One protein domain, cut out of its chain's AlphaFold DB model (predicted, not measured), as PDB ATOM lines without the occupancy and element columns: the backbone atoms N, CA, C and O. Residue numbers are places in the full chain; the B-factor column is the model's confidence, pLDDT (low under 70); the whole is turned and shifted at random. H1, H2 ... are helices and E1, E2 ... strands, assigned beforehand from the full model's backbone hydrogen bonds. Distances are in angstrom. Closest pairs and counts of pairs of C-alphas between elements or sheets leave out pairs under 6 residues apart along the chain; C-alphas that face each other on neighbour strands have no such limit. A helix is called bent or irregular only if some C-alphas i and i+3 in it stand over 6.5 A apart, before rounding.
ATOM      1  N   VAL A   5     300.874 250.391 327.260       93.94
ATOM      2  CA  VAL A   5     301.641 251.501 326.684       93.94
ATOM      3  C   VAL A   5     302.274 251.045 325.377       93.94
ATOM      4  O   VAL A   5     302.995 250.050 325.333       93.94
ATOM      5  N   ILE A   6     302.035 251.811 324.321       95.69
ATOM      6  CA  ILE A   6     302.686 251.690 323.024       95.69
ATOM      7  C   ILE A   6     303.828 252.703 323.004       95.69
ATOM      8  O   ILE A   6     303.597 253.910 322.905       95.69
ATOM      9  N   GLU A   7     305.056 252.203 323.115       96.88
ATOM     10  CA  GLU A   7     306.256 253.038 323.109       96.88
ATOM     11  C   GLU A   7     306.462 253.725 321.754       96.88
ATOM     12  O   GLU A   7     306.215 253.159 320.679       96.88
ATOM     13  N   LYS A   8     306.963 254.959 321.812       96.81
ATOM     14  CA  LYS A   8     307.361 255.725 320.638       96.81
ATOM     15  C   LYS A   8     308.466 255.023 319.854       96.81
ATOM     16  O   LYS A   8     309.314 254.315 320.392       96.81
ATOM     17  N   GLN A   9     308.510 255.308 318.563       97.25
ATOM     18  CA  GLN A   9     309.494 254.776 317.633       97.25
ATOM     19  C   GLN A   9     310.406 255.894 317.130       97.25
ATOM     20  O   GLN A   9     309.950 256.974 316.760       97.25
ATOM     21  N   GLU A  10     311.704 255.600 317.034       93.88
ATOM     22  CA  GLU A  10     312.696 256.526 316.468       93.88
ATOM     23  C   GLU A  10     312.515 256.719 314.954       93.88
ATOM     24  O   GLU A  10     312.810 257.778 314.402       93.88
ATOM     25  N   THR A  11     312.023 255.688 314.259       95.62
ATOM     26  CA  THR A  11     311.786 255.746 312.811       95.62
ATOM     27  C   THR A  11     310.331 256.075 312.531       95.62
ATOM     28  O   THR A  11     309.444 255.254 312.745       95.62
ATOM     29  N   ILE A  12     310.094 257.269 311.994       97.00
ATOM     30  CA  ILE A  12     308.767 257.697 311.554       97.00
ATOM     31  C   ILE A  12     308.587 257.321 310.077       97.00
ATOM     32  O   ILE A  12     309.417 257.721 309.255       97.00
ATOM     33  N   PRO A  13     307.520 256.588 309.705       96.62
ATOM     34  CA  PRO A  13     307.201 256.333 308.307       96.62
ATOM     35  C   PRO A  13     307.062 257.638 307.518       96.62
ATOM     36  O   PRO A  13     306.419 258.589 307.966       96.62
ATOM     37  N   ALA A  14     307.655 257.683 306.326       96.81
ATOM     38  CA  ALA A  14     307.499 258.820 305.430       96.81
ATOM     39  C   ALA A  14     306.040 258.951 304.963       96.81
ATOM     40  O   ALA A  14     305.353 257.952 304.747       96.81
ATOM     41  N   PHE A  15     305.588 260.186 304.759       97.00
ATOM     42  CA  PHE A  15     304.251 260.502 304.262       97.00
ATOM     43  C   PHE A  15     304.310 261.637 303.238       97.00
ATOM     44  O   PHE A  15     305.268 262.411 303.209       97.00
ATOM     45  N   ASP A  16     303.282 261.738 302.395       97.44
ATOM     46  CA  ASP A  16     303.137 262.858 301.464       97.44
ATOM     47  C   ASP A  16     302.661 264.110 302.228       97.44
ATOM     48  O   ASP A  16     301.553 264.107 302.773       97.44
ATOM     49  N   PRO A  17     303.450 265.201 302.268       94.44
ATOM     50  CA  PRO A  17     303.062 266.427 302.961       94.44
ATOM     51  C   PRO A  17     301.880 267.157 302.306       94.44
ATOM     52  O   PRO A  17     301.357 268.103 302.894       94.44
ATOM     53  N   ASN A  18     301.454 266.759 301.104       95.12
ATOM     54  CA  ASN A  18     300.301 267.335 300.414       95.12
ATOM     55  C   ASN A  18     299.032 266.489 300.543       95.12
ATOM     56  O   ASN A  18     297.948 267.008 300.279       95.12
ATOM     57  N   ALA A  19     299.145 265.232 300.979       97.31
ATOM     58  CA  ALA A  19     297.988 264.382 301.217       97.31
ATOM     59  C   ALA A  19     297.114 264.949 302.345       97.31
ATOM     60  O   ALA A  19     297.592 265.639 303.248       97.31
ATOM     61  N   VAL A  20     295.817 264.670 302.291       97.62
ATOM     62  CA  VAL A  20     294.868 265.000 303.356       97.62
ATOM     63  C   VAL A  20     293.956 263.791 303.515       97.62
ATOM     64  O   VAL A  20     293.187 263.477 302.614       97.62
ATOM     65  N   ALA A  21     294.108 263.077 304.629       97.88
ATOM     66  CA  ALA A  21     293.291 261.915 304.969       97.88
ATOM     67  C   ALA A  21     292.024 262.312 305.740       97.88
ATOM     68  O   ALA A  21     290.998 261.648 305.626       97.88
ATOM     69  N   VAL A  22     292.103 263.398 306.512       97.75
ATOM     70  CA  VAL A  22     290.978 263.953 307.275       97.75
ATOM     71  C   VAL A  22     289.922 264.506 306.327       97.75
ATOM     72  O   VAL A  22     290.236 265.272 305.417       97.75
ATOM     73  N   LYS A  23     288.665 264.139 306.576       97.62
ATOM     74  CA  LYS A  23     287.503 264.516 305.760       97.62
ATOM     75  C   LYS A  23     286.532 265.435 306.483       97.62
ATOM     76  O   LYS A  23     285.723 266.088 305.827       97.62
ATOM     77  N   HIS A  24     286.636 265.524 307.803       97.44
ATOM     78  CA  HIS A  24     285.836 266.432 308.606       97.44
ATOM     79  C   HIS A  24     286.670 267.025 309.743       97.44
ATOM     80  O   HIS A  24     287.503 266.347 310.347       97.44
ATOM     81  N   ILE A  25     286.473 268.314 310.009       97.06
ATOM     82  CA  ILE A  25     287.113 269.028 311.115       97.06
ATOM     83  C   ILE A  25     286.040 269.771 311.892       97.06
ATOM     84  O   ILE A  25     285.333 270.589 311.305       97.06
ATOM     85  N   GLU A  26     285.996 269.583 313.205       95.62
ATOM     86  CA  GLU A  26     285.075 270.291 314.094       95.62
ATOM     87  C   GLU A  26     285.817 270.976 315.236       95.62
ATOM     88  O   GLU A  26     286.495 270.335 316.033       95.62
ATOM     89  N   HIS A  27     285.688 272.298 315.339       93.75
ATOM     90  CA  HIS A  27     286.191 273.044 316.489       93.75
ATOM     91  C   HIS A  27     285.169 273.059 317.631       93.75
ATOM     92  O   HIS A  27     284.030 273.475 317.424       93.75
ATOM     93  N   TYR A  28     285.611 272.749 318.849       84.06
ATOM     94  CA  TYR A  28     284.776 272.729 320.056       84.06
ATOM     95  C   TYR A  28     285.434 273.528 321.204       84.06
ATOM     96  O   TYR A  28     286.623 273.858 321.119       84.06
ATOM     97  N   PRO A  29     284.688 273.915 322.262       70.19
ATOM     98  CA  PRO A  29     283.260 273.651 322.519       70.19
ATOM     99  C   PRO A  29     282.285 274.444 321.634       70.19
ATOM    100  O   PRO A  29     281.115 274.097 321.549       70.19
ATOM    101  N   TYR A  30     282.750 275.497 320.957       69.00
ATOM    102  CA  TYR A  30     281.948 276.260 320.000       69.00
ATOM    103  C   TYR A  30     282.837 276.661 318.838       69.00
ATOM    104  O   TYR A  30     283.828 277.374 319.030       69.00
ATOM    105  N   GLY A  31     282.506 276.229 317.628       80.38
ATOM    106  CA  GLY A  31     283.408 276.497 316.531       80.38
ATOM    107  C   GLY A  31     282.880 276.181 315.154       80.38
ATOM    108  O   GLY A  31     281.748 275.764 314.937       80.38
ATOM    109  N   LYS A  32     283.746 276.495 314.199       92.25
ATOM    110  CA  LYS A  32     283.517 276.264 312.785       92.25
ATOM    111  C   LYS A  32     283.794 274.795 312.464       92.25
ATOM    112  O   LYS A  32     284.806 274.264 312.918       92.25
ATOM    113  N   THR A  33     282.953 274.207 311.626       95.12
ATOM    114  CA  THR A  33     283.220 272.924 310.980       95.12
ATOM    115  C   THR A  33     283.778 273.131 309.571       95.12
ATOM    116  O   THR A  33     283.592 274.193 308.962       95.12
ATOM    117  N   TYR A  34     284.514 272.142 309.073       96.56
ATOM    118  CA  TYR A  34     284.996 272.087 307.696       96.56
ATOM    119  C   TYR A  34     284.711 270.699 307.131       96.56
ATOM    120  O   TYR A  34     285.168 269.699 307.682       96.56
ATOM    121  N   SER A  35     283.994 270.661 306.013       96.25
ATOM    122  CA  SER A  35     283.842 269.463 305.187       96.25
ATOM    123  C   SER A  35     285.083 269.222 304.320       96.25
ATOM    124  O   SER A  35     285.893 270.129 304.129       96.25
ATOM    125  N   GLU A  36     285.222 268.024 303.747       95.19
ATOM    126  CA  GLU A  36     286.393 267.591 302.963       95.19
ATOM    127  C   GLU A  36     286.847 268.627 301.916       95.19
ATOM    128  O   GLU A  36     288.027 268.970 301.841       95.19
ATOM    129  N   GLY A  37     285.908 269.215 301.166       94.88
ATOM    130  CA  GLY A  37     286.208 270.233 300.148       94.88
ATOM    131  C   GLY A  37     286.691 271.584 300.699       94.88
ATOM    132  O   GLY A  37     287.231 272.400 299.952       94.88
ATOM    133  N   GLU A  38     286.513 271.842 301.994       97.06
ATOM    134  CA  GLU A  38     286.910 273.080 302.672       97.06
ATOM    135  C   GLU A  38     288.262 272.962 303.396       97.06
ATOM    136  O   GLU A  38     288.843 273.979 303.807       97.06
ATOM    137  N   ILE A  39     288.793 271.742 303.544       97.44
ATOM    138  CA  ILE A  39     290.062 271.467 304.223       97.44
ATOM    139  C   ILE A  39     291.226 271.813 303.290       97.44
ATOM    140  O   ILE A  39     291.795 270.994 302.575       97.44
ATOM    141  N   THR A  40     291.600 273.088 303.303       97.31
ATOM    142  CA  THR A  40     292.727 273.607 302.514       97.31
ATOM    143  C   THR A  40     294.045 273.572 303.300       97.31
ATOM    144  O   THR A  40     294.030 273.598 304.536       97.31
ATOM    145  N   PRO A  41     295.215 273.666 302.631       97.69
ATOM    146  CA  PRO A  41     296.500 273.848 303.317       97.69
ATOM    147  C   PRO A  41     296.514 275.040 304.288       97.69
ATOM    148  O   PRO A  41     297.180 275.009 305.322       97.69
ATOM    149  N   GLY A  42     295.741 276.091 303.989       97.88
ATOM    150  CA  GLY A  42     295.574 277.242 304.873       97.88
ATOM    151  C   GLY A  42     294.800 276.921 306.155       97.88
ATOM    152  O   GLY A  42     295.138 277.459 307.209       97.88
ATOM    153  N   VAL A  43     293.789 276.047 306.092       97.62
ATOM    154  CA  VAL A  43     293.054 275.557 307.273       97.62
ATOM    155  C   VAL A  43     293.972 274.693 308.135       97.62
ATOM    156  O   VAL A  43     294.136 274.987 309.318       97.62
ATOM    157  N   ILE A  44     294.670 273.730 307.527       98.12
ATOM    158  CA  ILE A  44     295.640 272.863 308.215       98.12
ATOM    159  C   ILE A  44     296.725 273.706 308.903       98.12
ATOM    160  O   ILE A  44     296.954 273.575 310.103       98.12
ATOM    161  N   SER A  45     297.334 274.659 308.187       98.06
ATOM    162  CA  SER A  45     298.362 275.543 308.758       98.06
ATOM    163  C   SER A  45     297.846 276.357 309.950       98.06
ATOM    164  O   SER A  45     298.589 276.590 310.904       98.06
ATOM    165  N   LYS A  46     296.581 276.800 309.925       97.00
ATOM    166  CA  LYS A  46     295.972 277.520 311.053       97.00
ATOM    167  C   LYS A  46     295.814 276.623 312.277       97.00
ATOM    168  O   LYS A  46     296.104 277.098 313.371       97.00
ATOM    169  N   ILE A  47     295.387 275.372 312.101       97.06
ATOM    170  CA  ILE A  47     295.257 274.393 313.191       97.06
ATOM    171  C   ILE A  47     296.626 274.146 313.827       97.06
ATOM    172  O   ILE A  47     296.800 274.415 315.015       97.06
ATOM    173  N   LEU A  48     297.628 273.778 313.023       98.25
ATOM    174  CA  LEU A  48     298.980 273.477 313.512       98.25
ATOM    175  C   LEU A  48     299.634 274.675 314.226       98.25
ATOM    176  O   LEU A  48     300.310 274.507 315.236       98.25
ATOM    177  N   LYS A  49     299.397 275.910 313.757       97.94
ATOM    178  CA  LYS A  49     299.893 277.139 314.412       97.94
ATOM    179  C   LYS A  49     299.142 277.512 315.691       97.94
ATOM    180  O   LYS A  49     299.690 278.255 316.509       97.94
ATOM    181  N   LYS A  50     297.878 277.103 315.821       96.44
ATOM    182  CA  LYS A  50     297.052 277.375 317.004       96.44
ATOM    183  C   LYS A  50     297.281 276.362 318.111       96.44
ATOM    184  O   LYS A  50     297.213 276.761 319.260       96.44
ATOM    185  N   LEU A  51     297.607 275.118 317.772       95.88
ATOM    186  CA  LEU A  51     297.857 274.047 318.734       95.88
ATOM    187  C   LEU A  51     298.750 274.476 319.920       95.88
ATOM    188  O   LEU A  51     298.256 274.426 321.041       95.88
ATOM    189  N   PRO A  52     299.964 275.039 319.733       96.88
ATOM    190  CA  PRO A  52     300.809 275.468 320.858       96.88
ATOM    191  C   PRO A  52     300.301 276.716 321.607       96.88
ATOM    192  O   PRO A  52     300.941 277.176 322.547       96.88
ATOM    193  N   LYS A  53     299.192 277.321 321.171       96.31
ATOM    194  CA  LYS A  53     298.534 278.480 321.804       96.31
ATOM    195  C   LYS A  53     297.194 278.113 322.446       96.31
ATOM    196  O   LYS A  53     296.528 278.993 322.984       96.31
ATOM    197  N   GLY A  54     296.795 276.853 322.323       95.00
ATOM    198  CA  GLY A  54     295.505 276.337 322.732       95.00
ATOM    199  C   GLY A  54     294.513 276.171 321.576       95.00
ATOM    200  O   GLY A  54     294.338 277.052 320.725       95.00
ATOM    201  N   ILE A  55     293.867 275.008 321.547       95.38
ATOM    202  CA  ILE A  55     292.863 274.607 320.556       95.38
ATOM    203  C   ILE A  55     292.018 273.451 321.111       95.38
ATOM    204  O   ILE A  55     292.529 272.634 321.865       95.38
ATOM    205  N   GLY A  56     290.751 273.379 320.710       96.19
ATOM    206  CA  GLY A  56     289.924 272.172 320.772       96.19
ATOM    207  C   GLY A  56     289.465 271.845 319.355       96.19
ATOM    208  O   GLY A  56     288.887 272.717 318.686       96.19
ATOM    209  N   VAL A  57     289.804 270.662 318.843       96.31
ATOM    210  CA  VAL A  57     289.374 270.221 317.511       96.31
ATOM    211  C   VAL A  57     289.261 268.699 317.410       96.31
ATOM    212  O   VAL A  57     290.136 267.990 317.896       96.31
ATOM    213  N   TYR A  58     288.210 268.213 316.754       96.31
ATOM    214  CA  TYR A  58     288.114 266.841 316.256       96.31
ATOM    215  C   TYR A  58     288.529 266.792 314.791       96.31
ATOM    216  O   TYR A  58     288.161 267.661 313.994       96.31
ATOM    217  N   LEU A  59     289.303 265.771 314.446       97.69
ATOM    218  CA  LEU A  59     289.758 265.479 313.095       97.69
ATOM    219  C   LEU A  59     289.252 264.087 312.725       97.69
ATOM    220  O   LEU A  59     289.777 263.110 313.249       97.69
ATOM    221  N   SER A  60     288.271 263.984 311.834       97.44
ATOM    222  CA  SER A  60     287.641 262.701 311.488       97.44
ATOM    223  C   SER A  60     287.998 262.259 310.071       97.44
ATOM    224  O   SER A  60     288.162 263.078 309.156       97.44
ATOM    225  N   LEU A  61     288.136 260.949 309.875       97.12
ATOM    226  CA  LEU A  61     288.479 260.335 308.586       97.12
ATOM    227  C   LEU A  61     287.253 260.037 307.712       97.12
ATOM    228  O   LEU A  61     287.396 259.686 306.536       97.12
ATOM    229  N   ASN A  62     286.053 260.221 308.259       94.12
ATOM    230  CA  ASN A  62     284.784 260.201 307.541       94.12
ATOM    231  C   ASN A  62     284.197 261.618 307.385       94.12
ATOM    232  O   ASN A  62     284.579 262.546 308.101       94.12
ATOM    233  N   PRO A  63     283.303 261.822 306.401       92.50
ATOM    234  CA  PRO A  63     282.686 263.127 306.167       92.50
ATOM    235  C   PRO A  63     281.616 263.525 307.195       92.50
ATOM    236  O   PRO A  63     281.299 264.709 307.278       92.50
ATOM    237  N   ASP A  64     281.024 262.561 307.908       88.12
ATOM    238  CA  ASP A  64     279.981 262.789 308.923       88.12
ATOM    239  C   ASP A  64     280.557 263.148 310.299       88.12
ATOM    240  O   ASP A  64     279.879 263.796 311.092       88.12
ATOM    241  N   GLY A  65     281.823 262.810 310.548       85.19
ATOM    242  CA  GLY A  65     282.531 263.146 311.771       85.19
ATOM    243  C   GLY A  65     282.366 262.132 312.903       85.19
ATOM    244  O   GLY A  65     282.930 262.371 313.967       85.19
ATOM    245  N   GLU A  66     281.629 261.036 312.701       80.75
ATOM    246  CA  GLU A  66     281.135 260.189 313.800       80.75
ATOM    247  C   GLU A  66     282.160 259.152 314.298       80.75
ATOM    248  O   GLU A  66     282.303 258.945 315.503       80.75
ATOM    249  N   CYS A  67     282.911 258.528 313.386       82.56
ATOM    250  CA  CYS A  67     283.916 257.490 313.689       82.56
ATOM    251  C   CYS A  67     285.325 257.861 313.188       82.56
ATOM    252  O   CYS A  67     285.492 258.845 312.465       82.56
ATOM    253  N   ASP A  68     286.335 257.057 313.538       93.81
ATOM    254  CA  ASP A  68     287.717 257.181 313.049       93.81
ATOM    255  C   ASP A  68     288.264 258.604 313.180       93.81
ATOM    256  O   ASP A  68     288.488 259.312 312.191       93.81
ATOM    257  N   TRP A  69     288.439 259.051 314.419       95.94
ATOM    258  CA  TRP A  69     288.773 260.439 314.711       95.94
ATOM    259  C   TRP A  69     289.950 260.583 315.668       95.94
ATOM    260  O   TRP A  69     290.325 259.658 316.384       95.94
ATOM    261  N   LEU A  70     290.522 261.787 315.663       97.62
ATOM    262  CA  LEU A  70     291.490 262.275 316.635       97.62
ATOM    263  C   LEU A  70     290.944 263.546 317.297       97.62
ATOM    264  O   LEU A  70     290.761 264.572 316.637       97.62
ATOM    265  N   GLU A  71     290.720 263.481 318.602       96.94
ATOM    266  CA  GLU A  71     290.481 264.618 319.474       96.94
ATOM    267  C   GLU A  71     291.813 265.293 319.811       96.94
ATOM    268  O   GLU A  71     292.779 264.640 320.212       96.94
ATOM    269  N   VAL A  72     291.858 266.616 319.677       97.94
ATOM    270  CA  VAL A  72     293.018 267.446 319.999       97.94
ATOM    271  C   VAL A  72     292.581 268.561 320.944       97.94
ATOM    272  O   VAL A  72     291.937 269.522 320.514       97.94
ATOM    273  N   VAL A  73     293.000 268.478 322.212       97.56
ATOM    274  CA  VAL A  73     292.774 269.528 323.220       97.56
ATOM    275  C   VAL A  73     294.113 270.085 323.678       97.56
ATOM    276  O   VAL A  73     294.967 269.344 324.153       97.56
ATOM    277  N   SER A  74     294.296 271.398 323.625       97.38
ATOM    278  CA  SER A  74     295.456 272.054 324.219       97.38
ATOM    279  C   SER A  74     295.097 273.390 324.850       97.38
ATOM    280  O   SER A  74     294.221 274.103 324.362       97.38
ATOM    281  N   ASP A  75     295.840 273.757 325.892       96.75
ATOM    282  CA  ASP A  75     295.893 275.098 326.486       96.75
ATOM    283  C   ASP A  75     297.244 275.804 326.213       96.75
ATOM    284  O   ASP A  75     297.509 276.883 326.743       96.75
ATOM    285  N   GLY A  76     298.110 275.203 325.386       96.31
ATOM    286  CA  GLY A  76     299.475 275.661 325.108       96.31
ATOM    287  C   GLY A  76     300.538 275.198 326.115       96.31
ATOM    288  O   GLY A  76     301.727 275.403 325.873       96.31
ATOM    289  N   LYS A  77     300.141 274.551 327.216       97.38
ATOM    290  CA  LYS A  77     301.037 273.911 328.194       97.38
ATOM    291  C   LYS A  77     300.866 272.393 328.206       97.38
ATOM    292  O   LYS A  77     301.852 271.663 328.231       97.38
ATOM    293  N   TRP A  78     299.622 271.946 328.188       98.19
ATOM    294  CA  TRP A  78     299.198 270.563 328.092       98.19
ATOM    295  C   TRP A  78     298.563 270.317 326.731       98.19
ATOM    296  O   TRP A  78     297.943 271.205 326.136       98.19
ATOM    297  N   LEU A  79     298.741 269.104 326.231       98.38
ATOM    298  CA  LEU A  79     298.146 268.631 324.997       98.38
ATOM    299  C   LEU A  79     297.640 267.211 325.209       98.38
ATOM    300  O   LEU A  79     298.417 266.305 325.496       98.38
ATOM    301  N   PHE A  80     296.342 267.043 325.021       98.12
ATOM    302  CA  PHE A  80     295.679 265.760 324.930       98.12
ATOM    303  C   PHE A  80     295.459 265.408 323.464       98.12
ATOM    304  O   PHE A  80     294.945 266.232 322.700       98.12
ATOM    305  N   LEU A  81     295.831 264.185 323.103       98.25
ATOM    306  CA  LEU A  81     295.464 263.549 321.848       98.25
ATOM    307  C   LEU A  81     294.700 262.271 322.189       98.25
ATOM    308  O   LEU A  81     295.274 261.406 322.842       98.25
ATOM    309  N   GLY A  82     293.445 262.150 321.772       96.25
ATOM    310  CA  GLY A  82     292.639 260.940 321.958       96.25
ATOM    311  C   GLY A  82     292.144 260.439 320.613       96.25
ATOM    312  O   GLY A  82     291.588 261.231 319.865       96.25
ATOM    313  N   ASP A  83     292.359 259.173 320.272       95.38
ATOM    314  CA  ASP A  83     291.821 258.587 319.046       95.38
ATOM    315  C   ASP A  83     290.893 257.407 319.322       95.38
ATOM    316  O   ASP A  83     290.975 256.748 320.360       95.38
ATOM    317  N   CYS A  84     289.983 257.178 318.381       93.88
ATOM    318  CA  CYS A  84     289.057 256.059 318.385       93.88
ATOM    319  C   CYS A  84     288.868 255.584 316.947       93.88
ATOM    320  O   CYS A  84     288.438 256.360 316.089       93.88
ATOM    321  N   PHE A  85     289.198 254.317 316.691       93.56
ATOM    322  CA  PHE A  85     289.035 253.690 315.382       93.56
ATOM    323  C   PHE A  85     288.025 252.555 315.432       93.56
ATOM    324  O   PHE A  85     288.105 251.687 316.303       93.56
ATOM    325  N   GLU A  86     287.108 252.536 314.473       92.38
ATOM    326  CA  GLU A  86     286.134 251.464 314.326       92.38
ATOM    327  C   GLU A  86     286.755 250.288 313.559       92.38
ATOM    328  O   GLU A  86     287.407 250.455 312.527       92.38
ATOM    329  N   TYR A  87     286.540 249.063 314.036       90.69
ATOM    330  CA  TYR A  87     286.887 247.866 313.277       90.69
ATOM    331  C   TYR A  87     285.872 246.747 313.476       90.69
ATOM    332  O   TYR A  87     285.238 246.610 314.523       90.69
ATOM    333  N   THR A  88     285.734 245.900 312.458       93.31
ATOM    334  CA  THR A  88     284.827 244.753 312.506       93.31
ATOM    335  C   THR A  88     285.593 243.488 312.865       93.31
ATOM    336  O   THR A  88     286.523 243.082 312.167       93.31
ATOM    337  N   GLU A  89     285.160 242.825 313.930       93.62
ATOM    338  CA  GLU A  89     285.678 241.539 314.378       93.62
ATOM    339  C   GLU A  89     284.652 240.429 314.115       93.62
ATOM    340  O   GLU A  89     283.459 240.579 314.383       93.62
ATOM    341  N   THR A  90     285.103 239.272 313.622       94.88
ATOM    342  CA  THR A  90     284.242 238.088 313.519       94.88
ATOM    343  C   THR A  90     284.305 237.266 314.805       94.88
ATOM    344  O   THR A  90     285.278 236.559 315.050       94.88
ATOM    345  N   VAL A  91     283.227 237.286 315.589       93.75
ATOM    346  CA  VAL A  91     283.082 236.512 316.828       93.75
ATOM    347  C   VAL A  91     282.011 235.446 316.626       93.75
ATOM    348  O   VAL A  91     280.852 235.755 316.348       93.75
ATOM    349  N   ASN A  92     282.382 234.169 316.752       94.38
ATOM    350  CA  ASN A  92     281.472 233.028 316.566       94.38
ATOM    351  C   ASN A  92     280.689 233.078 315.234       94.38
ATOM    352  O   ASN A  92     279.495 232.784 315.186       94.38
ATOM    353  N   GLY A  93     281.355 233.495 314.151       93.12
ATOM    354  CA  GLY A  93     280.754 233.614 312.818       93.12
ATOM    355  C   GLY A  93     279.837 234.829 312.621       93.12
ATOM    356  O   GLY A  93     279.179 234.920 311.588       93.12
ATOM    357  N   ARG A  94     279.775 235.761 313.582       94.00
ATOM    358  CA  ARG A  94     279.035 237.027 313.472       94.00
ATOM    359  C   ARG A  94     279.995 238.204 313.420       94.00
ATOM    360  O   ARG A  94     280.979 238.214 314.149       94.00
ATOM    361  N   GLN A  95     279.680 239.192 312.590       95.81
ATOM    362  CA  GLN A  95     280.397 240.465 312.566       95.81
ATOM    363  C   GLN A  95     279.968 241.314 313.766       95.81
ATOM    364  O   GLN A  95     278.771 241.482 314.007       95.81
ATOM    365  N   VAL A  96     280.939 241.818 314.517       94.31
ATOM    366  CA  VAL A  96     280.753 242.676 315.689       94.31
ATOM    367  C   VAL A  96     281.618 243.915 315.507       94.31
ATOM    368  O   VAL A  96     282.801 243.796 315.205       94.31
ATOM    369  N   ILE A  97     281.023 245.093 315.690       91.75
ATOM    370  CA  ILE A  97     281.754 246.362 315.676       91.75
ATOM    371  C   ILE A  97     282.502 246.508 317.004       91.75
ATOM    372  O   ILE A  97     281.945 246.267 318.081       91.75
ATOM    373  N   ARG A  98     283.777 246.868 316.910       91.62
ATOM    374  CA  ARG A  98     284.696 247.138 318.011       91.62
ATOM    375  C   ARG A  98     285.326 248.507 317.807       91.62
ATOM    376  O   ARG A  98     285.373 249.009 316.687       91.62
ATOM    377  N   TYR A  99     285.840 249.057 318.896       90.81
ATOM    378  CA  TYR A  99     286.548 250.325 318.892       90.81
ATOM    379  C   TYR A  99     287.931 250.128 319.483       90.81
ATOM    380  O   TYR A  99     288.094 249.405 320.465       90.81
ATOM    381  N   ASP A 100     288.918 250.757 318.863       91.88
ATOM    382  CA  ASP A 100     290.293 250.748 319.325       91.88
ATOM    383  C   ASP A 100     290.690 252.159 319.760       91.88
ATOM    384  O   ASP A 100     291.070 253.001 318.940       91.88
ATOM    385  N   CYS A 101     290.543 252.426 321.057       92.94
ATOM    386  CA  CYS A 101     290.691 253.756 321.635       92.94
ATOM    387  C   CYS A 101     292.066 253.942 322.259       92.94
ATOM    388  O   CYS A 101     292.540 253.090 323.015       92.94
ATOM    389  N   HIS A 102     292.710 255.070 321.981       95.12
ATOM    390  CA  HIS A 102     293.994 255.395 322.581       95.12
ATOM    391  C   HIS A 102     294.083 256.864 322.938       95.12
ATOM    392  O   HIS A 102     293.322 257.704 322.474       95.12
ATOM    393  N   CYS A 103     295.062 257.178 323.769       95.88
ATOM    394  CA  CYS A 103     295.396 258.543 324.111       95.88
ATOM    395  C   CYS A 103     296.908 258.731 324.154       95.88
ATOM    396  O   CYS A 103     297.654 257.769 324.343       95.88
ATOM    397  N   SER A 104     297.372 259.962 323.954       97.81
ATOM    398  CA  SER A 104     298.767 260.322 324.188       97.81
ATOM    399  C   SER A 104     299.171 259.914 325.598       97.81
ATOM    400  O   SER A 104     298.388 260.096 326.520       97.81
ATOM    401  N   TYR A 105     300.377 259.393 325.782       97.44
ATOM    402  CA  TYR A 105     300.875 258.978 327.088       97.44
ATOM    403  C   TYR A 105     302.027 259.870 327.539       97.44
ATOM    404  O   TYR A 105     302.919 260.206 326.759       97.44
ATOM    405  N   ASN A 106     302.002 260.254 328.812       97.31
ATOM    406  CA  ASN A 106     303.048 261.036 329.443       97.31
ATOM    407  C   ASN A 106     303.747 260.208 330.536       97.31
ATOM    408  O   ASN A 106     303.208 260.084 331.642       97.31
ATOM    409  N   PRO A 107     304.947 259.660 330.259       95.31
ATOM    410  CA  PRO A 107     305.655 258.798 331.202       95.31
ATOM    411  C   PRO A 107     306.077 259.520 332.488       95.31
ATOM    412  O   PRO A 107     306.225 258.862 333.516       95.31
ATOM    413  N   ASP A 108     306.198 260.854 332.475       96.12
ATOM    414  CA  ASP A 108     306.532 261.643 333.671       96.12
ATOM    415  C   ASP A 108     305.434 261.577 334.747       96.12
ATOM    416  O   ASP A 108     305.681 261.924 335.901       96.12
ATOM    417  N   PHE A 109     304.226 261.133 334.376       94.75
ATOM    418  CA  PHE A 109     303.069 260.986 335.263       94.75
ATOM    419  C   PHE A 109     302.564 259.540 335.348       94.75
ATOM    420  O   PHE A 109     301.414 259.311 335.729       94.75
ATOM    421  N   ALA A 110     303.397 258.554 334.998       92.69
ATOM    422  CA  ALA A 110     303.038 257.134 335.032       92.69
ATOM    423  C   ALA A 110     302.527 256.671 336.413       92.69
ATOM    424  O   ALA A 110     301.630 255.837 336.510       92.69
ATOM    425  N   ASP A 111     303.061 257.254 337.489       90.00
ATOM    426  CA  ASP A 111     302.678 256.991 338.880       90.00
ATOM    427  C   ASP A 111     301.252 257.459 339.225       90.00
ATOM    428  O   ASP A 111     300.658 256.993 340.199       90.00
ATOM    429  N   THR A 112     300.670 258.348 338.415       89.75
ATOM    430  CA  THR A 112     299.296 258.833 338.598       89.75
ATOM    431  C   THR A 112     298.240 257.896 338.010       89.75
ATOM    432  O   THR A 112     297.075 258.017 338.381       89.75
ATOM    433  N   ALA A 113     298.619 256.928 337.162       87.81
ATOM    434  CA  ALA A 113     297.676 256.061 336.447       87.81
ATOM    435  C   ALA A 113     296.737 255.280 337.385       87.81
ATOM    436  O   ALA A 113     295.536 255.217 337.149       87.81
ATOM    437  N   GLN A 114     297.263 254.748 338.493       86.25
ATOM    438  CA  GLN A 114     296.471 253.988 339.473       86.25
ATOM    439  C   GLN A 114     295.526 254.864 340.305       86.25
ATOM    440  O   GLN A 114     294.640 254.345 340.973       86.25
ATOM    441  N   ARG A 115     295.720 256.187 340.288       88.00
ATOM    442  CA  ARG A 115     294.929 257.138 341.076       88.00
ATOM    443  C   ARG A 115     293.737 257.695 340.303       88.00
ATOM    444  O   ARG A 115     292.899 258.337 340.919       88.00
ATOM    445  N   ILE A 116     293.655 257.474 338.987       89.12
ATOM    446  CA  ILE A 116     292.623 258.075 338.124       89.12
ATOM    447  C   ILE A 116     291.213 257.672 338.568       89.12
ATOM    448  O   ILE A 116     290.332 258.520 338.599       89.12
ATOM    449  N   ASP A 117     291.002 256.411 338.941       85.12
ATOM    450  CA  ASP A 117     289.659 255.906 339.267       85.12
ATOM    451  C   ASP A 117     289.151 256.373 340.645       85.12
ATOM    452  O   ASP A 117     287.947 256.364 340.903       85.12
ATOM    453  N   GLU A 118     290.060 256.774 341.536       88.81
ATOM    454  CA  GLU A 118     289.754 257.108 342.935       88.81
ATOM    455  C   GLU A 118     289.896 258.604 343.248       88.81
ATOM    456  O   GLU A 118     289.389 259.077 344.268       88.81
ATOM    457  N   ALA A 119     290.607 259.353 342.404       90.38
ATOM    458  CA  ALA A 119     290.862 260.766 342.621       90.38
ATOM    459  C   ALA A 119     289.608 261.618 342.392       90.38
ATOM    460  O   ALA A 119     288.786 261.362 341.513       90.38
ATOM    461  N   ASP A 120     289.497 262.697 343.165       92.75
ATOM    462  CA  ASP A 120     288.525 263.745 342.877       92.75
ATOM    463  C   ASP A 120     288.855 264.381 341.515       92.75
ATOM    464  O   ASP A 120     290.016 264.664 341.218       92.75
ATOM    465  N   LEU A 121     287.839 264.647 340.690       89.62
ATOM    466  CA  LEU A 121     288.002 265.261 339.363       89.62
ATOM    467  C   LEU A 121     288.617 266.677 339.405       89.62
ATOM    468  O   LEU A 121     288.992 267.218 338.362       89.62
ATOM    469  N   SER A 122     288.694 267.291 340.589       90.75
ATOM    470  CA  SER A 122     289.391 268.551 340.860       90.75
ATOM    471  C   SER A 122     290.822 268.381 341.391       90.75
ATOM    472  O   SER A 122     291.506 269.385 341.586       90.75
ATOM    473  N   ASP A 123     291.307 267.149 341.607       94.44
ATOM    474  CA  ASP A 123     292.681 266.882 342.045       94.44
ATOM    475  C   ASP A 123     293.669 267.240 340.928       94.44
ATOM    476  O   ASP A 123     293.989 266.445 340.040       94.44
ATOM    477  N   GLU A 124     294.200 268.457 341.002       92.56
ATOM    478  CA  GLU A 124     295.178 268.968 340.047       92.56
ATOM    479  C   GLU A 124     296.487 268.169 340.040       92.56
ATOM    480  O   GLU A 124     297.283 268.364 339.127       92.56
ATOM    481  N   SER A 125     296.757 267.289 341.013       92.12
ATOM    482  CA  SER A 125     297.922 266.394 340.974       92.12
ATOM    483  C   SER A 125     297.723 265.189 340.050       92.12
ATOM    484  O   SER A 125     298.713 264.626 339.587       92.12
ATOM    485  N   VAL A 126     296.472 264.834 339.739       94.62
ATOM    486  CA  VAL A 126     296.098 263.733 338.833       94.62
ATOM    487  C   VAL A 126     295.607 264.268 337.495       94.62
ATOM    488  O   VAL A 126     295.961 263.726 336.449       94.62
ATOM    489  N   TYR A 127     294.849 265.363 337.505       96.62
ATOM    490  CA  TYR A 127     294.214 265.922 336.318       96.62
ATOM    491  C   TYR A 127     294.883 267.208 335.832       96.62
ATOM    492  O   TYR A 127     295.489 267.978 336.581       96.62
ATOM    493  N   THR A 128     294.778 267.433 334.528       96.06
ATOM    494  CA  THR A 128     295.092 268.708 333.885       96.06
ATOM    495  C   THR A 128     293.864 269.626 333.898       96.06
ATOM    496  O   THR A 128     292.739 269.163 334.092       96.06
ATOM    497  N   PRO A 129     294.039 270.928 333.609       94.88
ATOM    498  CA  PRO A 129     292.916 271.826 333.350       94.88
ATOM    499  C   PRO A 129     292.152 271.520 332.047       94.88
ATOM    500  O   PRO A 129     291.088 272.099 331.828       94.88
ATOM    501  N   LEU A 130     292.689 270.664 331.165       95.12
ATOM    502  CA  LEU A 130     292.062 270.347 329.883       95.12
ATOM    503  C   LEU A 130     290.752 269.588 330.086       95.12
ATOM    504  O   LEU A 130     290.600 268.818 331.036       95.12
ATOM    505  N   LYS A 131     289.830 269.779 329.143       92.31
ATOM    506  CA  LYS A 131     288.532 269.111 329.113       92.31
ATOM    507  C   LYS A 131     288.358 268.362 327.793       92.31
ATOM    508  O   LYS A 131     288.199 269.012 326.760       92.31
ATOM    509  N   SER A 132     288.389 267.031 327.842       89.25
ATOM    510  CA  SER A 132     287.999 266.181 326.710       89.25
ATOM    511  C   SER A 132     286.485 266.267 326.518       89.25
ATOM    512  O   SER A 132     285.729 266.400 327.491       89.25
ATOM    513  N   GLU A 133     286.071 266.355 325.258       84.12
ATOM    514  CA  GLU A 133     284.709 266.670 324.806       84.12
ATOM    515  C   GLU A 133     284.151 267.977 325.407       84.12
ATOM    516  O   GLU A 133     282.946 268.224 325.453       84.12
ATOM    517  N   GLY A 134     285.032 268.833 325.938       81.12
ATOM    518  CA  GLY A 134     284.658 270.025 326.698       81.12
ATOM    519  C   GLY A 134     284.058 269.752 328.086       81.12
ATOM    520  O   GLY A 134     283.634 270.705 328.741       81.12
ATOM    521  N   GLN A 135     284.043 268.504 328.567       82.12
ATOM    522  CA  GLN A 135     283.357 268.117 329.809       82.12
ATOM    523  C   GLN A 135     284.282 267.454 330.836       82.12
ATOM    524  O   GLN A 135     284.337 267.879 331.997       82.12
ATOM    525  N   SER A 136     285.040 266.442 330.417       88.19
ATOM    526  CA  SER A 136     285.761 265.549 331.328       88.19
ATOM    527  C   SER A 136     287.208 266.001 331.517       88.19
ATOM    528  O   SER A 136     287.893 266.240 330.521       88.19
ATOM    529  N   PRO A 137     287.707 266.163 332.759       93.06
ATOM    530  CA  PRO A 137     289.102 266.530 332.973       93.06
ATOM    531  C   PRO A 137     290.032 265.452 332.419       93.06
ATOM    532  O   PRO A 137     289.810 264.262 332.631       93.06
ATOM    533  N   VAL A 138     291.088 265.873 331.730       95.12
ATOM    534  CA  VAL A 138     292.069 264.941 331.168       95.12
ATOM    535  C   VAL A 138     293.133 264.609 332.223       95.12
ATOM    536  O   VAL A 138     293.783 265.540 332.712       95.12
ATOM    537  N   PRO A 139     293.362 263.326 332.565       95.75
ATOM    538  CA  PRO A 139     294.473 262.902 333.417       95.75
ATOM    539  C   PRO A 139     295.838 263.354 332.885       95.75
ATOM    540  O   PRO A 139     296.094 263.315 331.684       95.75
ATOM    541  N   ARG A 140     296.763 263.722 333.776       96.50
ATOM    542  CA  ARG A 140     298.128 264.143 333.410       96.50
ATOM    543  C   ARG A 140     298.905 263.058 332.679       96.50
ATOM    544  O   ARG A 140     299.638 263.373 331.749       96.50
ATOM    545  N   VAL A 141     298.703 261.791 333.048       96.25
ATOM    546  CA  VAL A 141     299.299 260.644 332.347       96.25
ATOM    547  C   VAL A 141     298.826 260.518 330.896       96.25
ATOM    548  O   VAL A 141     299.510 259.892 330.094       96.25
ATOM    549  N   TYR A 142     297.707 261.156 330.532       96.50
ATOM    550  CA  TYR A 142     297.174 261.163 329.169       96.50
ATOM    551  C   TYR A 142     297.445 262.456 328.389       96.50
ATOM    552  O   TYR A 142     297.010 262.594 327.247       96.50
ATOM    553  N   ALA A 143     298.166 263.416 328.973       97.38
ATOM    554  CA  ALA A 143     298.451 264.701 328.346       97.38
ATOM    555  C   ALA A 143     299.957 264.975 328.299       97.38
ATOM    556  O   ALA A 143     300.631 265.061 329.327       97.38
ATOM    557  N   ILE A 144     300.489 265.179 327.097       98.12
ATOM    558  CA  ILE A 144     301.897 265.526 326.893       98.12
ATOM    559  C   ILE A 144     302.132 267.032 327.025       98.12
ATOM    560  O   ILE A 144     301.228 267.855 326.872       98.12
ATOM    561  N   THR A 145     303.382 267.396 327.293       97.75
ATOM    562  CA  THR A 145     303.846 268.790 327.386       97.75
ATOM    563  C   THR A 145     304.769 269.183 326.227       97.75
ATOM    564  O   THR A 145     304.992 270.371 325.988       97.75
ATOM    565  N   ASP A 146     305.265 268.212 325.447       97.81
ATOM    566  CA  ASP A 146     306.034 268.467 324.227       97.81
ATOM    567  C   ASP A 146     305.106 268.872 323.070       97.81
ATOM    568  O   ASP A 146     304.642 268.055 322.270       97.81
ATOM    569  N   MET A 147     304.855 270.178 322.961       97.75
ATOM    570  CA  MET A 147     304.067 270.750 321.865       97.75
ATOM    571  C   MET A 147     304.695 270.507 320.490       97.75
ATOM    572  O   MET A 147     303.977 270.435 319.497       97.75
ATOM    573  N   GLY A 148     306.024 270.391 320.400       98.00
ATOM    574  CA  GLY A 148     306.711 270.141 319.136       98.00
ATOM    575  C   GLY A 148     306.389 268.749 318.598       98.00
ATOM    576  O   GLY A 148     306.046 268.602 317.423       98.00
ATOM    577  N   ALA A 149     306.444 267.739 319.467       97.88
ATOM    578  CA  ALA A 149     305.994 266.388 319.151       97.88
ATOM    579  C   ALA A 149     304.483 266.345 318.879       97.88
ATOM    580  O   ALA A 149     304.053 265.727 317.906       97.88
ATOM    581  N   GLY A 150     303.694 267.086 319.659       98.31
ATOM    582  CA  GLY A 150     302.254 267.233 319.472       98.31
ATOM    583  C   GLY A 150     301.836 267.776 318.104       98.31
ATOM    584  O   GLY A 150     300.968 267.210 317.443       98.31
ATOM    585  N   VAL A 151     302.492 268.840 317.629       98.56
ATOM    586  CA  VAL A 151     302.246 269.401 316.287       98.56
ATOM    587  C   VAL A 151     302.561 268.377 315.200       98.56
ATOM    588  O   VAL A 151     301.769 268.226 314.270       98.56
ATOM    589  N   LYS A 152     303.675 267.643 315.328       98.50
ATOM    590  CA  LYS A 152     304.014 266.561 314.390       98.50
ATOM    591  C   LYS A 152     302.968 265.452 314.420       98.50
ATOM    592  O   LYS A 152     302.628 264.933 313.363       98.50
ATOM    593  N   ALA A 153     302.443 265.122 315.598       98.62
ATOM    594  CA  ALA A 153     301.440 264.081 315.746       98.62
ATOM    595  C   ALA A 153     300.131 264.430 315.036       98.62
ATOM    596  O   ALA A 153     299.617 263.637 314.248       98.62
ATOM    597  N   VAL A 154     299.645 265.652 315.253       98.75
ATOM    598  CA  VAL A 154     298.437 266.158 314.597       98.75
ATOM    599  C   VAL A 154     298.635 266.288 313.092       98.75
ATOM    600  O   VAL A 154     297.766 265.880 312.325       98.75
ATOM    601  N   GLU A 155     299.779 266.805 312.636       98.75
ATOM    602  CA  GLU A 155     300.073 266.855 311.204       98.75
ATOM    603  C   GLU A 155     300.095 265.451 310.595       98.75
ATOM    604  O   GLU A 155     299.426 265.213 309.593       98.75
ATOM    605  N   TYR A 156     300.799 264.503 311.214       98.75
ATOM    606  CA  TYR A 156     300.880 263.131 310.725       98.75
ATOM    607  C   TYR A 156     299.495 262.490 310.591       98.75
ATOM    608  O   TYR A 156     299.206 261.887 309.555       98.75
ATOM    609  N   PHE A 157     298.611 262.679 311.574       98.69
ATOM    610  CA  PHE A 157     297.232 262.202 311.487       98.69
ATOM    611  C   PHE A 157     296.472 262.862 310.329       98.69
ATOM    612  O   PHE A 157     295.872 262.162 309.519       98.69
ATOM    613  N   ILE A 158     296.571 264.187 310.163       98.62
ATOM    614  CA  ILE A 158     295.940 264.902 309.038       98.62
ATOM    615  C   ILE A 158     296.385 264.331 307.686       98.62
ATOM    616  O   ILE A 158     295.570 264.211 306.770       98.62
ATOM    617  N   ARG A 159     297.670 263.989 307.546       98.38
ATOM    618  CA  ARG A 159     298.244 263.504 306.281       98.38
ATOM    619  C   ARG A 159     297.979 262.030 306.009       98.38
ATOM    620  O   ARG A 159     297.855 261.650 304.850       98.38
ATOM    621  N   THR A 160     297.922 261.201 307.049       98.25
ATOM    622  CA  THR A 160     297.949 259.735 306.903       98.25
ATOM    623  C   THR A 160     296.694 259.030 307.403       98.25
ATOM    624  O   THR A 160     296.474 257.876 307.044       98.25
ATOM    625  N   GLY A 161     295.904 259.692 308.249       97.31
ATOM    626  CA  GLY A 161     294.803 259.093 308.998       97.31
ATOM    627  C   GLY A 161     295.260 258.065 310.030       97.31
ATOM    628  O   GLY A 161     294.500 257.185 310.411       97.31
ATOM    629  N   ARG A 162     296.529 258.113 310.441       96.75
ATOM    630  CA  ARG A 162     297.113 257.159 311.382       96.75
ATOM    631  C   ARG A 162     297.684 257.878 312.583       96.75
ATOM    632  O   ARG A 162     298.131 259.022 312.501       96.75
ATOM    633  N   ARG A 163     297.738 257.145 313.684       95.94
ATOM    634  CA  ARG A 163     298.437 257.548 314.894       95.94
ATOM    635  C   ARG A 163     299.918 257.810 314.623       95.94
ATOM    636  O   ARG A 163     300.579 257.037 313.927       95.94
ATOM    637  N   TYR A 164     300.440 258.894 315.186       98.19
ATOM    638  CA  TYR A 164     301.845 259.258 315.043       98.19
ATOM    639  C   TYR A 164     302.746 258.394 315.930       98.19
ATOM    640  O   TYR A 164     302.594 258.434 317.149       98.19
ATOM    641  N   PRO A 165     303.722 257.667 315.360       97.94
ATOM    642  CA  PRO A 165     304.551 256.749 316.137       97.94
ATOM    643  C   PRO A 165     305.640 257.450 316.959       97.94
ATOM    644  O   PRO A 165     306.315 256.794 317.735       97.94
ATOM    645  N   GLY A 166     305.849 258.760 316.804       98.00
ATOM    646  CA  GLY A 166     306.930 259.484 317.485       98.00
ATOM    647  C   GLY A 166     306.600 259.984 318.894       98.00
ATOM    648  O   GLY A 166     307.364 260.789 319.426       98.00
ATOM    649  N   ILE A 167     305.477 259.561 319.476       98.19
ATOM    650  CA  ILE A 167     305.125 259.772 320.887       98.19
ATOM    651  C   ILE A 167     304.623 258.461 321.483       98.19
ATOM    652  O   ILE A 167     304.227 257.562 320.740       98.19
ATOM    653  N   ASP A 168     304.645 258.372 322.808       97.94
ATOM    654  CA  ASP A 168     304.071 257.239 323.518       97.94
ATOM    655  C   ASP A 168     302.542 257.359 323.528       97.94
ATOM    656  O   ASP A 168     301.988 258.461 323.610       97.94
ATOM    657  N   TRP A 169     301.860 256.220 323.467       97.69
ATOM    658  CA  TRP A 169     300.402 256.143 323.537       97.69
ATOM    659  C   TRP A 169     299.970 255.141 324.593       97.69
ATOM    660  O   TRP A 169     300.638 254.137 324.806       97.69
ATOM    661  N   ALA A 170     298.833 255.386 325.226       95.31
ATOM    662  CA  ALA A 170     298.174 254.436 326.103       95.31
ATOM    663  C   ALA A 170     296.904 253.937 325.420       95.31
ATOM    664  O   ALA A 170     296.083 254.739 324.958       95.31
ATOM    665  N   ARG A 171     296.740 252.617 325.352       92.31
ATOM    666  CA  ARG A 171     295.499 251.997 324.896       92.31
ATOM    667  C   ARG A 171     294.464 252.060 326.009       92.31
ATOM    668  O   ARG A 171     294.731 251.651 327.138       92.31
ATOM    669  N   GLN A 172     293.279 252.556 325.684       79.62
ATOM    670  CA  GLN A 172     292.130 252.508 326.573       79.62
ATOM    671  C   GLN A 172     291.314 251.264 326.223       79.62
ATOM    672  O   GLN A 172     290.774 251.149 325.125       79.62
ATOM    673  N   GLY A 173     291.280 250.294 327.137       62.25
ATOM    674  CA  GLY A 173     290.463 249.097 326.964       62.25
ATOM    675  C   GLY A 173     288.977 249.444 327.056       62.25
ATOM    676  O   GLY A 173     288.547 249.998 328.066       62.25
TER     677      GLY A 173
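This is residues 5 to 173 of the 174 residues of an uncharacterized protein of Butyricicoccus sp. 1XD8-22 (UniProt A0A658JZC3). A twisted antiparallel sheet of seven strands has helices H1 and H3 side by side over one face, while a small hairpin, E7 and E8, faces part of its other side. The E5 and E6 hairpin reaches far past the strands beside it, and residues 5 to 23, with no named element, run round the outside. The printed part has 169 residues, in the order E1 E2 H1 E3 E4 E5 E6 H2 E7 E8 H3 E9; the large sheet's order is E2 E1 E3 E4 E5 E6 E9. The class is mixed, helices and strands; the whole is compact, with a radius of gyration of the C-alphas of 16.1 A and spans of 49 by 44 by 36 A.

In the large sheet, E2 is residues 33 to 35, E1 24 to 27, E3 55 to 60, E4 69 to 74, E5 79 to 91 (36.4 A), E6 94 to 104 (32.4 A) and E9 169 to 172. E1 begins at C-alpha 24, (285.836, 266.432, 308.606), and E9 ends at C-alpha 172, (292.130, 252.508, 326.573). E5 bends by 52 degrees at residue 88. H1 is residues 41 to 53 (19.2 A), H3 147 to 160 (19.6 A) and H2 107 to 115 (14.7 A). H1 is only just irregular, with C-alphas 49 and 52 6.7 A apart; H2 is irregular, with C-alphas 108 and 111 8.0 A apart. E7 is residues 127 to 132 and E8 136 to 139.

E3 E4 E5 E6 form a meander, each strand the antiparallel neighbour of the one before; N 57 and O 72 are 2.9 A apart, N 71 and O 82 2.7 A, N 87 and O 98 2.9 A. E2, H1 and E3 form a split strand-helix-strand unit, with E1 between the strands and a right-handed crossover. H1 and H3 lie on the same face, in two layers with the sheet, each at a height over the sheet of 9.8 A. H1 touches H3 with residues 48 to 52 alone, at a shallow tilt of 27 degrees, opposite ways; the closest C-alphas, of Pro 52 and Met 147, are 5.8 A apart. The sheet and the hairpin E7 and E8 make a sandwich, two sheets face to face; the closest C-alphas of E4 and E7, Val 73 and Leu 130, are 6.8 A apart, and N 128 and O 138 are 2.8 A apart. H2 is not on the large sheet and touches no helix. Every O i to N i+4 pair is within hydrogen-bond range in H3, 7 of 9 in H1 and 0 of 5 in H2, where 4 of 6 O i to N i+3 pairs are.

The C-alphas farthest apart, of Lys 53 and Gly 93, are 49.1 A apart. The printed part has no cut, and the link from H2 to E7 is long, with 11 residues. The mean pLDDT of the printed part is 94.2; residues 30 and 173 are under 70.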